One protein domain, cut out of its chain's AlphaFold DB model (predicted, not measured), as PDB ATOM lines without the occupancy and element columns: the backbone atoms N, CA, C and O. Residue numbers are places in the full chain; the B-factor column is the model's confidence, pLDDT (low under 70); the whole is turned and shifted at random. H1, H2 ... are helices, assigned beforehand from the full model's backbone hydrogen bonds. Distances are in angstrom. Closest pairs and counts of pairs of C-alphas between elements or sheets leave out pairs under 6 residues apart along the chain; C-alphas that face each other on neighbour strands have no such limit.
ATOM      1  N   PHE A   2     -14.176  44.223  56.114       88.44
ATOM      2  CA  PHE A   2     -14.181  43.368  54.909       88.44
ATOM      3  C   PHE A   2     -13.401  43.943  53.709       88.44
ATOM      4  O   PHE A   2     -12.508  43.287  53.180       88.44
ATOM      5  N   GLN A   3     -13.654  45.203  53.340       90.50
ATOM      6  CA  GLN A   3     -12.976  45.849  52.207       90.50
ATOM      7  C   GLN A   3     -11.456  46.001  52.421       90.50
ATOM      8  O   GLN A   3     -10.675  45.897  51.477       90.50
ATOM      9  N   VAL A   4     -11.022  46.203  53.669       91.00
ATOM     10  CA  VAL A   4      -9.597  46.275  54.034       91.00
ATOM     11  C   VAL A   4      -8.945  44.897  53.908       91.00
ATOM     12  O   VAL A   4      -7.877  44.783  53.312       91.00
ATOM     13  N   ASN A   5      -9.610  43.839  54.381       92.56
ATOM     14  CA  ASN A   5      -9.118  42.464  54.251       92.56
ATOM     15  C   ASN A   5      -9.034  42.009  52.785       92.56
ATOM     16  O   ASN A   5      -8.054  41.379  52.391       92.56
ATOM     17  N   GLN A   6     -10.006  42.393  51.952       94.69
ATOM     18  CA  GLN A   6      -9.977  42.126  50.514       94.69
ATOM     19  C   GLN A   6      -8.779  42.805  49.840       94.69
ATOM     20  O   GLN A   6      -8.031  42.151  49.113       94.69
ATOM     21  N   LYS A   7      -8.549  44.096  50.116       95.00
ATOM     22  CA  LYS A   7      -7.390  44.835  49.587       95.00
ATOM     23  C   LYS A   7      -6.062  44.231  50.058       95.00
ATOM     24  O   LYS A   7      -5.142  44.100  49.258       95.00
ATOM     25  N   LYS A   8      -5.979  43.787  51.317       95.38
ATOM     26  CA  LYS A   8      -4.787  43.123  51.874       95.38
ATOM     27  C   LYS A   8      -4.477  41.800  51.162       95.38
ATOM     28  O   LYS A   8      -3.320  41.521  50.867       95.38
ATOM     29  N   CYS A   9      -5.509  41.024  50.825       94.25
ATOM     30  CA  CYS A   9      -5.369  39.799  50.035       94.25
ATOM     31  C   CYS A   9      -4.849  40.089  48.616       94.25
ATOM     32  O   CYS A   9      -3.926  39.421  48.153       94.25
ATOM     33  N   GLN A  10      -5.385  41.113  47.944       96.50
ATOM     34  CA  GLN A  10      -4.914  41.506  46.609       96.50
ATOM     35  C   GLN A  10      -3.462  42.003  46.629       96.50
ATOM     36  O   GLN A  10      -2.674  41.618  45.769       96.50
ATOM     37  N   LEU A  11      -3.084  42.790  47.640       97.00
ATOM     38  CA  LEU A  11      -1.708  43.256  47.802       97.00
ATOM     39  C   LEU A  11      -0.733  42.092  48.009       97.00
ATOM     40  O   LEU A  11       0.308  42.057  47.367       97.00
ATOM     41  N   ASN A  12      -1.086  41.110  48.844       96.69
ATOM     42  CA  ASN A  12      -0.246  39.931  49.061       96.69
ATOM     43  C   ASN A  12      -0.081  39.098  47.776       96.69
ATOM     44  O   ASN A  12       1.022  38.651  47.465       96.69
ATOM     45  N   LYS A  13      -1.155  38.944  46.987       97.81
ATOM     46  CA  LYS A  13      -1.088  38.289  45.670       97.81
ATOM     47  C   LYS A  13      -0.138  39.022  44.726       97.81
ATOM     48  O   LYS A  13       0.678  38.372  44.081       97.81
ATOM     49  N   LEU A  14      -0.224  40.352  44.672       97.25
ATOM     50  CA  LEU A  14       0.654  41.174  43.844       97.25
ATOM     51  C   LEU A  14       2.112  41.087  44.310       97.25
ATOM     52  O   LEU A  14       2.999  40.869  43.494       97.25
ATOM     53  N   GLU A  15       2.366  41.194  45.613       97.06
ATOM     54  CA  GLU A  15       3.708  41.073  46.186       97.06
ATOM     55  C   GLU A  15       4.334  39.710  45.857       97.06
ATOM     56  O   GLU A  15       5.487  39.630  45.427       97.06
ATOM     57  N   LYS A  16       3.553  38.632  46.001       97.44
ATOM     58  CA  LYS A  16       3.984  37.279  45.646       97.44
ATOM     59  C   LYS A  16       4.254  37.150  44.147       97.44
ATOM     60  O   LYS A  16       5.249  36.531  43.779       97.44
ATOM     61  N   ALA A  17       3.411  37.743  43.301       97.25
ATOM     62  CA  ALA A  17       3.603  37.747  41.853       97.25
ATOM     63  C   ALA A  17       4.894  38.477  41.459       97.25
ATOM     64  O   ALA A  17       5.723  37.893  40.773       97.25
ATOM     65  N   ILE A  18       5.120  39.691  41.976       96.56
ATOM     66  CA  ILE A  18       6.335  40.481  41.716       96.56
ATOM     67  C   ILE A  18       7.586  39.708  42.141       96.56
ATOM     68  O   ILE A  18       8.556  39.617  41.389       96.56
ATOM     69  N   ARG A  19       7.565  39.118  43.343       95.69
ATOM     70  CA  ARG A  19       8.692  38.333  43.856       95.69
ATOM     71  C   ARG A  19       8.976  37.109  42.987       95.69
ATOM     72  O   ARG A  19      10.140  36.800  42.750       95.69
ATOM     73  N   ASN A  20       7.928  36.433  42.518       93.62
ATOM     74  CA  ASN A  20       8.060  35.269  41.650       93.62
ATOM     75  C   ASN A  20       8.640  35.652  40.281       93.62
ATOM     76  O   ASN A  20       9.606  35.041  39.841       93.62
ATOM     77  N   THR A  21       8.121  36.711  39.651       93.94
ATOM     78  CA  THR A  21       8.645  37.218  38.372       93.94
ATOM     79  C   THR A  21      10.125  37.570  38.479       93.94
ATOM     80  O   THR A  21      10.920  37.094  37.677       93.94
ATOM     81  N   LYS A  22      10.517  38.307  39.526       90.62
ATOM     82  CA  LYS A  22      11.924  38.653  39.756       90.62
ATOM     83  C   LYS A  22      12.810  37.411  39.907       90.62
ATOM     84  O   LYS A  22      13.898  37.366  39.351       90.62
ATOM     85  N   ASN A  23      12.354  36.404  40.653       88.81
ATOM     86  CA  ASN A  23      13.122  35.174  40.854       88.81
ATOM     87  C   ASN A  23      13.255  34.340  39.567       88.81
ATOM     88  O   ASN A  23      14.306  33.752  39.328       88.81
ATOM     89  N   MET A  24      12.212  34.309  38.736       87.81
ATOM     90  CA  MET A  24      12.230  33.647  37.429       87.81
ATOM     91  C   MET A  24      13.233  34.304  36.477       87.81
ATOM     92  O   MET A  24      14.036  33.607  35.858       87.81
ATOM     93  N   GLU A  25      13.216  35.637  36.385       88.19
ATOM     94  CA  GLU A  25      14.191  36.400  35.598       88.19
ATOM     95  C   GLU A  25      15.618  36.141  36.098       88.19
ATOM     96  O   GLU A  25      16.503  35.847  35.292       88.19
ATOM     97  N   GLU A  26      15.818  36.150  37.421       85.44
ATOM     98  CA  GLU A  26      17.110  35.871  38.051       85.44
ATOM     99  C   GLU A  26      17.658  34.496  37.637       85.44
ATOM    100  O   GLU A  26      18.739  34.401  37.053       85.44
ATOM    101  N   ARG A  27      16.852  33.441  37.812       87.56
ATOM    102  CA  ARG A  27      17.216  32.075  37.407       87.56
ATOM    103  C   ARG A  27      17.462  31.941  35.904       87.56
ATOM    104  O   ARG A  27      18.350  31.195  35.496       87.56
ATOM    105  N   SER A  28      16.705  32.654  35.069       87.69
ATOM    106  CA  SER A  28      16.884  32.603  33.612       87.69
ATOM    107  C   SER A  28      18.228  33.193  33.164       87.69
ATOM    108  O   SER A  28      18.911  32.610  32.318       87.69
ATOM    109  N   LEU A  29      18.639  34.308  33.774       85.06
ATOM    110  CA  LEU A  29      19.924  34.949  33.509       85.06
ATOM    111  C   LEU A  29      21.078  34.093  34.026       85.06
ATOM    112  O   LEU A  29      22.069  33.919  33.319       85.06
ATOM    113  N   GLU A  30      20.934  33.501  35.214       87.81
ATOM    114  CA  GLU A  30      21.914  32.561  35.767       87.81
ATOM    115  C   GLU A  30      22.136  31.356  34.847       87.81
ATOM    116  O   GLU A  30      23.282  31.023  34.531       87.81
ATOM    117  N   GLN A  31      21.056  30.733  34.367       88.25
ATOM    118  CA  GLN A  31      21.147  29.616  33.430       88.25
ATOM    119  C   GLN A  31      21.845  30.040  32.132       88.25
ATOM    120  O   GLN A  31      22.704  29.321  31.616       88.25
ATOM    121  N   HIS A  32      21.505  31.219  31.602       88.06
ATOM    122  CA  HIS A  32      22.146  31.754  30.405       88.06
ATOM    123  C   HIS A  32      23.650  31.978  30.620       88.06
ATOM    124  O   HIS A  32      24.461  31.608  29.768       88.06
ATOM    125  N   ALA A  33      24.026  32.526  31.776       87.88
ATOM    126  CA  ALA A  33      25.405  32.769  32.168       87.88
ATOM    127  C   ALA A  33      26.225  31.477  32.254       87.88
ATOM    128  O   ALA A  33      27.316  31.390  31.682       87.88
ATOM    129  N   MET A  34      25.662  30.442  32.881       89.81
ATOM    130  CA  MET A  34      26.273  29.115  32.959       89.81
ATOM    131  C   MET A  34      26.440  28.483  31.575       89.81
ATOM    132  O   MET A  34      27.535  28.042  31.226       89.81
ATOM    133  N   ASN A  35      25.403  28.523  30.735       90.12
ATOM    134  CA  ASN A  35      25.481  28.000  29.370       90.12
ATOM    135  C   ASN A  35      26.573  28.714  28.552       90.12
ATOM    136  O   ASN A  35      27.325  28.069  27.818       90.12
ATOM    137  N   LYS A  36      26.719  30.038  28.705       89.12
ATOM    138  CA  LYS A  36      27.799  30.802  28.060       89.12
ATOM    139  C   LYS A  36      29.183  30.456  28.594       89.12
ATOM    140  O   LYS A  36      30.135  30.419  27.808       89.12
ATOM    141  N   LEU A  37      29.306  30.173  29.887       89.88
ATOM    142  CA  LEU A  37      30.559  29.714  30.483       89.88
ATOM    143  C   LEU A  37      30.994  28.375  29.876       89.88
ATOM    144  O   LEU A  37      32.147  28.233  29.456       89.88
ATOM    145  N   VAL A  38      30.055  27.437  29.739       91.19
ATOM    146  CA  VAL A  38      30.278  26.137  29.089       91.19
ATOM    147  C   VAL A  38      30.643  26.308  27.614       91.19
ATOM    148  O   VAL A  38      31.638  25.740  27.163       91.19
ATOM    149  N   GLU A  39      29.920  27.150  26.867       89.12
ATOM    150  CA  GLU A  39      30.215  27.419  25.452       89.12
ATOM    151  C   GLU A  39      31.647  27.947  25.268       89.12
ATOM    152  O   GLU A  39      32.375  27.513  24.372       89.12
ATOM    153  N   ARG A  40      32.092  28.862  26.138       84.88
ATOM    154  CA  ARG A  40      33.460  29.400  26.102       84.88
ATOM    155  C   ARG A  40      34.502  28.362  26.497       84.88
ATOM    156  O   ARG A  40      35.574  28.350  25.891       84.88
ATOM    157  N   ALA A  41      34.202  27.490  27.458       88.62
ATOM    158  CA  ALA A  41      35.093  26.398  27.843       88.62
ATOM    159  C   ALA A  41      35.317  25.438  26.678       88.62
ATOM    160  O   ALA A  41      36.459  25.171  26.299       88.62
ATOM    161  N   TYR A  42      34.224  25.018  26.048       88.88
ATOM    162  CA  TYR A  42      34.250  24.181  24.860       88.88
ATOM    163  C   TYR A  42      35.007  24.862  23.709       88.88
ATOM    164  O   TYR A  42      35.910  24.280  23.115       88.88
ATOM    165  N   LYS A  43      34.733  26.145  23.447       86.06
ATOM    166  CA  LYS A  43      35.416  26.925  22.403       86.06
ATOM    167  C   LYS A  43      36.913  27.089  22.666       86.06
ATOM    168  O   LYS A  43      37.691  26.999  21.722       86.06
ATOM    169  N   LYS A  44      37.343  27.297  23.916       84.25
ATOM    170  CA  LYS A  44      38.771  27.334  24.287       84.25
ATOM    171  C   LYS A  44      39.437  25.970  24.093       84.25
ATOM    172  O   LYS A  44      40.574  25.921  23.628       84.25
ATOM    173  N   LEU A  45      38.727  24.883  24.396       83.12
ATOM    174  CA  LEU A  45      39.215  23.518  24.202       83.12
ATOM    175  C   LEU A  45      39.384  23.181  22.709       83.12
ATOM    176  O   LEU A  45      40.433  22.675  22.307       83.12
ATOM    177  N   LEU A  46      38.398  23.522  21.872       80.19
ATOM    178  CA  LEU A  46      38.428  23.262  20.426       80.19
ATOM    179  C   LEU A  46      39.327  24.242  19.656       80.19
ATOM    180  O   LEU A  46      40.056  23.843  18.748       80.19
ATOM    181  N   GLY A  47      39.323  25.522  20.035       65.06
ATOM    182  CA  GLY A  47      40.090  26.604  19.402       65.06
ATOM    183  C   GLY A  47      41.605  26.520  19.614       65.06
ATOM    184  O   GLY A  47      42.362  27.236  18.960       65.06
ATOM    185  N   GLY A  48      42.077  25.603  20.466       58.28
ATOM    186  CA  GLY A  48      43.491  25.228  20.572       58.28
ATOM    187  C   GLY A  48      44.032  24.454  19.357       58.28
ATOM    188  O   GLY A  48      45.234  24.179  19.291       58.28
ATOM    189  N   ARG A  49      43.171  24.104  18.387       57.53
ATOM    190  CA  ARG A  49      43.527  23.490  17.098       57.53
ATOM    191  C   ARG A  49      43.270  24.464  15.938       57.53
ATOM    192  O   ARG A  49      42.297  24.342  15.216       57.53
ATOM    193  N   GLY A  50      44.187  25.414  15.752       57.62
ATOM    194  CA  GLY A  50      44.502  26.010  14.447       57.62
ATOM    195  C   GLY A  50      43.383  26.746  13.700       57.62
ATOM    196  O   GLY A  50      42.798  26.207  12.772       57.62
ATOM    197  N   LYS A  60      55.823  25.101  19.987       65.25
ATOM    198  CA  LYS A  60      55.106  23.893  20.455       65.25
ATOM    199  C   LYS A  60      54.847  23.926  21.971       65.25
ATOM    200  O   LYS A  60      53.805  23.456  22.421       65.25
ATOM    201  N   ALA A  61      55.759  24.527  22.737       59.69
ATOM    202  CA  ALA A  61      55.613  24.737  24.175       59.69
ATOM    203  C   ALA A  61      54.485  25.729  24.518       59.69
ATOM    204  O   ALA A  61      53.668  25.428  25.382       59.69
ATOM    205  N   ALA A  62      54.370  26.853  23.800       60.69
ATOM    206  CA  ALA A  62      53.274  27.808  23.987       60.69
ATOM    207  C   ALA A  62      51.905  27.197  23.634       60.69
ATOM    208  O   ALA A  62      50.927  27.420  24.340       60.69
ATOM    209  N   SER A  63      51.839  26.351  22.598       75.38
ATOM    210  CA  SER A  63      50.625  25.585  22.274       75.38
ATOM    211  C   SER A  63      50.273  24.561  23.362       75.38
ATOM    212  O   SER A  63      49.101  24.414  23.701       75.38
ATOM    213  N   LYS A  64      51.268  23.880  23.953       80.19
ATOM    214  CA  LYS A  64      51.057  22.944  25.073       80.19
ATOM    215  C   LYS A  64      50.553  23.676  26.321       80.19
ATOM    216  O   LYS A  64      49.574  23.236  26.912       80.19
ATOM    217  N   ALA A  65      51.157  24.812  26.670       80.25
ATOM    218  CA  ALA A  65      50.718  25.647  27.787       80.25
ATOM    219  C   ALA A  65      49.292  26.190  27.578       80.25
ATOM    220  O   ALA A  65      48.465  26.108  28.481       80.25
ATOM    221  N   ALA A  66      48.965  26.660  26.370       81.31
ATOM    222  CA  ALA A  66      47.618  27.126  26.037       81.31
ATOM    223  C   ALA A  66      46.567  26.006  26.127       81.31
ATOM    224  O   ALA A  66      45.471  26.236  26.636       81.31
ATOM    225  N   LYS A  67      46.901  24.784  25.686       83.69
ATOM    226  CA  LYS A  67      46.029  23.607  25.829       83.69
ATOM    227  C   LYS A  67      45.803  23.233  27.291       83.69
ATOM    228  O   LYS A  67      44.671  22.957  27.665       83.69
ATOM    229  N   GLN A  68      46.855  23.255  28.110       86.75
ATOM    230  CA  GLN A  68      46.745  22.982  29.546       86.75
ATOM    231  C   GLN A  68      45.886  24.035  30.254       86.75
ATOM    232  O   GLN A  68      45.005  23.683  31.029       86.75
ATOM    233  N   LEU A  69      46.052  25.317  29.913       84.69
ATOM    234  CA  LEU A  69      45.206  26.389  30.439       84.69
ATOM    235  C   LEU A  69      43.739  26.237  30.005       84.69
ATOM    236  O   LEU A  69      42.835  26.415  30.817       84.69
ATOM    237  N   ALA A  70      43.488  25.874  28.743       85.94
ATOM    238  CA  ALA A  70      42.138  25.608  28.245       85.94
ATOM    239  C   ALA A  70      41.491  24.398  28.939       85.94
ATOM    240  O   ALA A  70      40.311  24.445  29.283       85.94
ATOM    241  N   LEU A  71      42.265  23.337  29.187       87.06
ATOM    242  CA  LEU A  71      41.810  22.155  29.912       87.06
ATOM    243  C   LEU A  71      41.497  22.477  31.378       87.06
ATOM    244  O   LEU A  71      40.448  22.080  31.880       87.06
ATOM    245  N   ALA A  72      42.371  23.229  32.052       87.38
ATOM    246  CA  ALA A  72      42.145  23.684  33.421       87.38
ATOM    247  C   ALA A  72      40.870  24.535  33.524       87.38
ATOM    248  O   ALA A  72      40.045  24.303  34.407       87.38
ATOM    249  N   PHE A  73      40.661  25.454  32.573       86.94
ATOM    250  CA  PHE A  73      39.432  26.240  32.466       86.94
ATOM    251  C   PHE A  73      38.192  25.350  32.280       86.94
ATOM    252  O   PHE A  73      37.186  25.549  32.954       86.94
ATOM    253  N   ALA A  74      38.258  24.337  31.410       88.94
ATOM    254  CA  ALA A  74      37.139  23.426  31.175       88.94
ATOM    255  C   ALA A  74      36.781  22.590  32.414       88.94
ATOM    256  O   ALA A  74      35.613  22.551  32.798       88.94
ATOM    257  N   LYS A  75      37.776  21.995  33.089       88.69
ATOM    258  CA  LYS A  75      37.569  21.234  34.337       88.69
ATOM    259  C   LYS A  75      36.912  22.092  35.419       88.69
ATOM    260  O   LYS A  75      35.959  21.680  36.072       88.69
ATOM    261  N   ARG A  76      37.389  23.325  35.560       87.94
ATOM    262  CA  ARG A  76      36.848  24.321  36.484       87.94
ATOM    263  C   ARG A  76      35.406  24.719  36.152       87.94
ATOM    264  O   ARG A  76      34.592  24.855  37.061       87.94
ATOM    265  N   THR A  77      35.075  24.895  34.875       89.44
ATOM    266  CA  THR A  77      33.698  25.161  34.435       89.44
ATOM    267  C   THR A  77      32.765  23.999  34.768       89.44
ATOM    268  O   THR A  77      31.682  24.242  35.290       89.44
ATOM    269  N   LEU A  78      33.197  22.751  34.563       90.19
ATOM    270  CA  LEU A  78      32.406  21.572  34.934       90.19
ATOM    271  C   LEU A  78      32.139  21.508  36.443       90.19
ATOM    272  O   LEU A  78      30.999  21.298  36.844       90.19
ATOM    273  N   ALA A  79      33.148  21.786  37.273       88.31
ATOM    274  CA  ALA A  79      32.964  21.855  38.724       88.31
ATOM    275  C   ALA A  79      31.931  22.925  39.135       88.31
ATOM    276  O   ALA A  79      31.174  22.735  40.085       88.31
ATOM    277  N   ARG A  80      31.863  24.054  38.414       85.56
ATOM    278  CA  ARG A  80      30.826  25.078  38.634       85.56
ATOM    279  C   ARG A  80      29.439  24.604  38.191       85.56
ATOM    280  O   ARG A  80      28.475  24.918  38.880       85.56
ATOM    281  N   CYS A  81      29.331  23.856  37.091       86.94
ATOM    282  CA  CYS A  81      28.061  23.265  36.657       86.94
ATOM    283  C   CYS A  81      27.518  22.272  37.690       86.94
ATOM    284  O   CYS A  81      26.364  22.391  38.081       86.94
ATOM    285  N   GLN A  82      28.370  21.386  38.210       87.62
ATOM    286  CA  GLN A  82      27.989  20.431  39.259       87.62
ATOM    287  C   GLN A  82      27.478  21.150  40.512       87.62
ATOM    288  O   GLN A  82      26.382  20.876  40.988       87.62
ATOM    289  N   LYS A  83      28.203  22.171  40.989       84.44
ATOM    290  CA  LYS A  83      27.749  22.985  42.129       84.44
ATOM    291  C   LYS A  83      26.425  23.697  41.860       84.44
ATOM    292  O   LYS A  83      25.627  23.852  42.782       84.44
ATOM    293  N   PHE A  84      26.193  24.166  40.635       85.38
ATOM    294  CA  PHE A  84      24.937  24.815  40.271       85.38
ATOM    295  C   PHE A  84      23.763  23.831  40.307       85.38
ATOM    296  O   PHE A  84      22.714  24.171  40.849       85.38
ATOM    297  N   GLU A  85      23.960  22.611  39.806       85.31
ATOM    298  CA  GLU A  85      22.966  21.534  39.857       85.31
ATOM    299  C   GLU A  85      22.688  21.077  41.299       85.31
ATOM    300  O   GLU A  85      21.534  20.893  41.673       85.31
ATOM    301  N   GLU A  86      23.723  20.964  42.137       83.94
ATOM    302  CA  GLU A  86      23.597  20.521  43.533       83.94
ATOM    303  C   GLU A  86      22.980  21.578  44.459       83.94
ATOM    304  O   GLU A  86      22.223  21.253  45.374       83.94
ATOM    305  N   THR A  87      23.334  22.854  44.274       80.50
ATOM    306  CA  THR A  87      22.980  23.925  45.224       80.50
ATOM    307  C   THR A  87      21.862  24.844  44.739       80.50
ATOM    308  O   THR A  87      21.418  25.700  45.510       80.50
ATOM    309  N   GLU A  88      21.444  24.714  43.474       75.56
ATOM    310  CA  GLU A  88      20.605  25.673  42.735       75.56
ATOM    311  C   GLU A  88      21.104  27.133  42.819       75.56
ATOM    312  O   GLU A  88      20.335  28.083  42.648       75.56
ATOM    313  N   LYS A  89      22.385  27.347  43.146       72.75
ATOM    314  CA  LYS A  89      22.981  28.675  43.315       72.75
ATOM    315  C   LYS A  89      24.111  28.844  42.320       72.75
ATOM    316  O   LYS A  89      25.140  28.179  42.404       72.75
ATOM    317  N   SER A  90      23.920  29.762  41.381       77.50
ATOM    318  CA  SER A  90      24.945  30.072  40.395       77.50
ATOM    319  C   SER A  90      26.090  30.878  41.003       77.50
ATOM    320  O   SER A  90      25.871  31.764  41.832       77.50
ATOM    321  N   CYS A  91      27.312  30.641  40.518       75.31
ATOM    322  CA  CYS A  91      28.473  31.492  40.805       75.31
ATOM    323  C   CYS A  91      28.298  32.940  40.312       75.31
ATOM    324  O   CYS A  91      29.062  33.813  40.697       75.31
ATOM    325  N   PHE A  92      27.261  33.221  39.516       76.81
ATOM    326  CA  PHE A  92      26.914  34.567  39.073       76.81
ATOM    327  C   PHE A  92      25.923  35.314  39.985       76.81
ATOM    328  O   PHE A  92      25.596  36.467  39.703       76.81
ATOM    329  N   ARG A  93      25.464  34.704  41.091       73.81
ATOM    330  CA  ARG A  93      24.621  35.383  42.102       73.81
ATOM    331  C   ARG A  93      25.376  36.430  42.916       73.81
ATOM    332  O   ARG A  93      24.776  37.139  43.723       73.81
ATOM    333  N   GLU A  94      26.687  36.521  42.735       74.94
ATOM    334  CA  GLU A  94      27.507  37.483  43.443       74.94
ATOM    335  C   GLU A  94      27.208  38.921  42.967       74.94
ATOM    336  O   GLU A  94      27.124  39.162  41.757       74.94
ATOM    337  N   PRO A  95      27.033  39.902  43.880       66.38
ATOM    338  CA  PRO A  95      26.490  41.221  43.537       66.38
ATOM    339  C   PRO A  95      27.227  41.964  42.414       66.38
ATOM    340  O   PRO A  95      26.606  42.719  41.664       66.38
ATOM    341  N   PHE A  96      28.539  41.759  42.273       64.75
ATOM    342  CA  PHE A  96      29.327  42.414  41.228       64.75
ATOM    343  C   PHE A  96      29.118  41.786  39.843       64.75
ATOM    344  O   PHE A  96      29.057  42.520  38.858       64.75
ATOM    345  N   LEU A  97      28.914  40.467  39.750       67.56
ATOM    346  CA  LEU A  97      28.595  39.787  38.487       67.56
ATOM    347  C   LEU A  97      27.154  40.059  38.057       67.56
ATOM    348  O   LEU A  97      26.884  40.205  36.865       67.56
ATOM    349  N   TRP A  98      26.245  40.225  39.020       66.38
ATOM    350  CA  TRP A  98      24.846  40.542  38.742       66.38
ATOM    351  C   TRP A  98      24.673  41.858  37.977       66.38
ATOM    352  O   TRP A  98      23.832  41.957  37.082       66.38
ATOM    353  N   SER A  99      25.503  42.859  38.291       67.38
ATOM    354  CA  SER A  99      25.509  44.146  37.584       67.38
ATOM    355  C   SER A  99      25.894  44.009  36.106       67.38
ATOM    356  O   SER A  99      25.346  44.710  35.259       67.38
ATOM    357  N   VAL A 100      26.786  43.063  35.801       70.88
ATOM    358  CA  VAL A 100      27.271  42.775  34.449       70.88
ATOM    359  C   VAL A 100      26.250  41.927  33.681       70.88
ATOM    360  O   VAL A 100      25.996  42.197  32.515       70.88
ATOM    361  N   LEU A 101      25.593  40.967  34.342       68.06
ATOM    362  CA  LEU A 101      24.514  40.162  33.751       68.06
ATOM    363  C   LEU A 101      23.235  40.952  33.460       68.06
ATOM    364  O   LEU A 101      22.542  40.671  32.488       68.06
ATOM    365  N   SER A 102      22.909  41.908  34.327       65.94
ATOM    366  CA  SER A 102      21.687  42.714  34.222       65.94
ATOM    367  C   SER A 102      21.854  43.926  33.303       65.94
ATOM    368  O   SER A 102      20.902  44.686  33.112       65.94
ATOM    369  N   ALA A 103      23.060  44.155  32.773       69.38
ATOM    370  CA  ALA A 103      23.315  45.256  31.864       69.38
ATOM    371  C   ALA A 103      22.469  45.079  30.586       69.38
ATOM    372  O   ALA A 103      22.440  43.987  30.013       69.38
ATOM    373  N   PRO A 104      21.772  46.128  30.110       61.34
ATOM    374  CA  PRO A 104      21.058  46.060  28.842       61.34
ATOM    375  C   PRO A 104      22.022  45.689  27.711       61.34
ATOM    376  O   PRO A 104      23.016  46.389  27.507       61.34
ATOM    377  N   LEU A 105      21.724  44.611  26.972       52.03
ATOM    378  CA  LEU A 105      22.504  44.232  25.794       52.03
ATOM    379  C   LEU A 105      22.586  45.436  24.840       52.03
ATOM    380  O   LEU A 105      21.540  46.027  24.529       52.03
ATOM    381  N   GLY A 284      44.146  20.685  47.158       43.88
ATOM    382  CA  GLY A 284      44.015  21.948  47.907       43.88
ATOM    383  C   GLY A 284      43.866  23.223  47.059       43.88
ATOM    384  O   GLY A 284      43.838  24.313  47.617       43.88
ATOM    385  N   GLY A 285      43.797  23.120  45.723       42.62
ATOM    386  CA  GLY A 285      43.896  24.256  44.781       42.62
ATOM    387  C   GLY A 285      42.641  24.525  43.938       42.62
ATOM    388  O   GLY A 285      42.715  25.182  42.900       42.62
ATOM    389  N   LEU A 286      41.493  23.977  44.342       44.44
ATOM    390  CA  LEU A 286      40.179  24.238  43.732       44.44
ATOM    391  C   LEU A 286      39.517  25.526  44.260       44.44
ATOM    392  O   LEU A 286      38.413  25.870  43.835       44.44
ATOM    393  N   GLU A 287      40.192  26.254  45.152       45.50
ATOM    394  CA  GLU A 287      39.879  27.645  45.475       45.50
ATOM    395  C   GLU A 287      40.430  28.525  44.347       45.50
ATOM    396  O   GLU A 287      41.631  28.720  44.171       45.50
ATOM    397  N   ILE A 288      39.531  28.919  43.457       46.16
ATOM    398  CA  ILE A 288      39.846  29.404  42.119       46.16
ATOM    399  C   ILE A 288      39.715  30.932  42.078       46.16
ATOM    400  O   ILE A 288      38.668  31.432  42.479       46.16
ATOM    401  N   PRO A 289      40.689  31.666  41.506       53.66
ATOM    402  CA  PRO A 289      40.550  33.094  41.228       53.66
ATOM    403  C   PRO A 289      39.352  33.375  40.306       53.66
ATOM    404  O   PRO A 289      39.208  32.742  39.254       53.66
ATOM    405  N   ASP A 290      38.520  34.352  40.660       58.75
ATOM    406  CA  ASP A 290      37.336  34.784  39.895       58.75
ATOM    407  C   ASP A 290      37.631  35.409  38.515       58.75
ATOM    408  O   ASP A 290      36.708  35.775  37.782       58.75
ATOM    409  N   ASP A 291      38.901  35.486  38.108       59.38
ATOM    410  CA  ASP A 291      39.354  36.073  36.836       59.38
ATOM    411  C   ASP A 291      38.677  35.476  35.585       59.38
ATOM    412  O   ASP A 291      38.528  36.140  34.559       59.38
ATOM    413  N   ASP A 292      38.221  34.224  35.653       66.56
ATOM    414  CA  ASP A 292      37.537  33.559  34.538       66.56
ATOM    415  C   ASP A 292      36.097  34.046  34.318       66.56
ATOM    416  O   ASP A 292      35.587  33.983  33.194       66.56
ATOM    417  N   LEU A 293      35.429  34.501  35.384       69.81
ATOM    418  CA  LEU A 293      34.033  34.948  35.345       69.81
ATOM    419  C   LEU A 293      33.935  36.383  34.819       69.81
ATOM    420  O   LEU A 293      33.003  36.721  34.093       69.81
ATOM    421  N   THR A 294      34.936  37.211  35.117       64.06
ATOM    422  CA  THR A 294      35.022  38.594  34.628       64.06
ATOM    423  C   THR A 294      35.415  38.652  33.150       64.06
ATOM    424  O   THR A 294      34.903  39.484  32.400       64.06
ATOM    425  N   GLN A 295      36.234  37.703  32.677       61.78
ATOM    426  CA  GLN A 295      36.514  37.529  31.248       61.78
ATOM    427  C   GLN A 295      35.296  37.059  30.451       61.78
ATOM    428  O   GLN A 295      35.345  37.090  29.217       61.78
TER     429      GLN A 295
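What this domain is: This is residues 2 to 50, 60 to 105 and 284 to 295 of the 299 residues of an uncharacterized protein of Aegilops tauschii subsp. strangulata (UniProt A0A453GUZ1). One very long helix, H1, makes the long axis; a second helix, H2, runs back beside the last part of H1, while residues 2 to 24 of H1 stick out as a free arm. Two short helices, H3 and H4, lie close to H1 without clearly touching it, and H4 is close to H2 as well. The printed part has 107 residues and four named helices, in the order H1, H2, H3, H4, with no named strand; the class is all helix. The whole is extended, with a radius of gyration of the C-alphas of 20.3 A and spans of 80 by 34 by 20 A, and the arm makes much of the length.

How they stand to each other: H1, residues 2 to 47, stands free over residues 2 to 24. H1 touches H2, residues 60 to 87, with residues 34 to 45 of H1 alone. The closest C-alphas of the two are those of Ala 41 and Ala 74, 4.9 A apart. Their lines stand at a shallow tilt of 23 degrees, and they run opposite ways. H3, residues 95 to 101, is apart from H2. H3 is close to H1 but not clearly touching: the closest C-alphas, of Leu 29 and Leu 101, are 6.9 A apart. The lines of H1 and H3 are about perpendicular, at 74 degrees. H4, residues 291 to 294, is close to H1, H2 and H3 but not clearly touching; its closest C-alpha pairs with them are Leu 37 and Leu 293 at 7.9 A, Phe 73 and Asp 292 at 7.8 A, and Leu 97 and Thr 294 at 7.6 A. In H1 and H2 every O i to N i+4 pair is within hydrogen-bond range; in H3 1 of 3 is, beside 2 of 4 O i to N i+3 pairs, and H4 is too short for an O i to N i+4 pair.

Where its parts are: H1 begins at C-alpha 2, at (-14.181, 43.368, 54.909), and is 67.0 A long from first to last C-alpha. H2 begins at C-alpha 60, at (55.106, 23.893, 20.455), and is 40.6 A long. H3 has 7 residues and H4 has 4; H4 ends at C-alpha 294, at (35.022, 38.594, 34.628).

The domain as a whole: The two C-alphas farthest apart are those of Phe 2 and Lys 60, at 79.8 A. Without the free arm, 84 residues span 45 by 34 by 19 A. Residues 51 to 59 are not printed, with 12.4 A between C-alphas 50 and 60; residues 106 to 283 are not printed, with 38.1 A between C-alphas 105 and 284. The link from H2 to H3 is short. The mean pLDDT of the printed part is 79.9, with residues 47 to 50, 60 to 62, 95 to 99, 101 to 105 and 284 to 295 under 70.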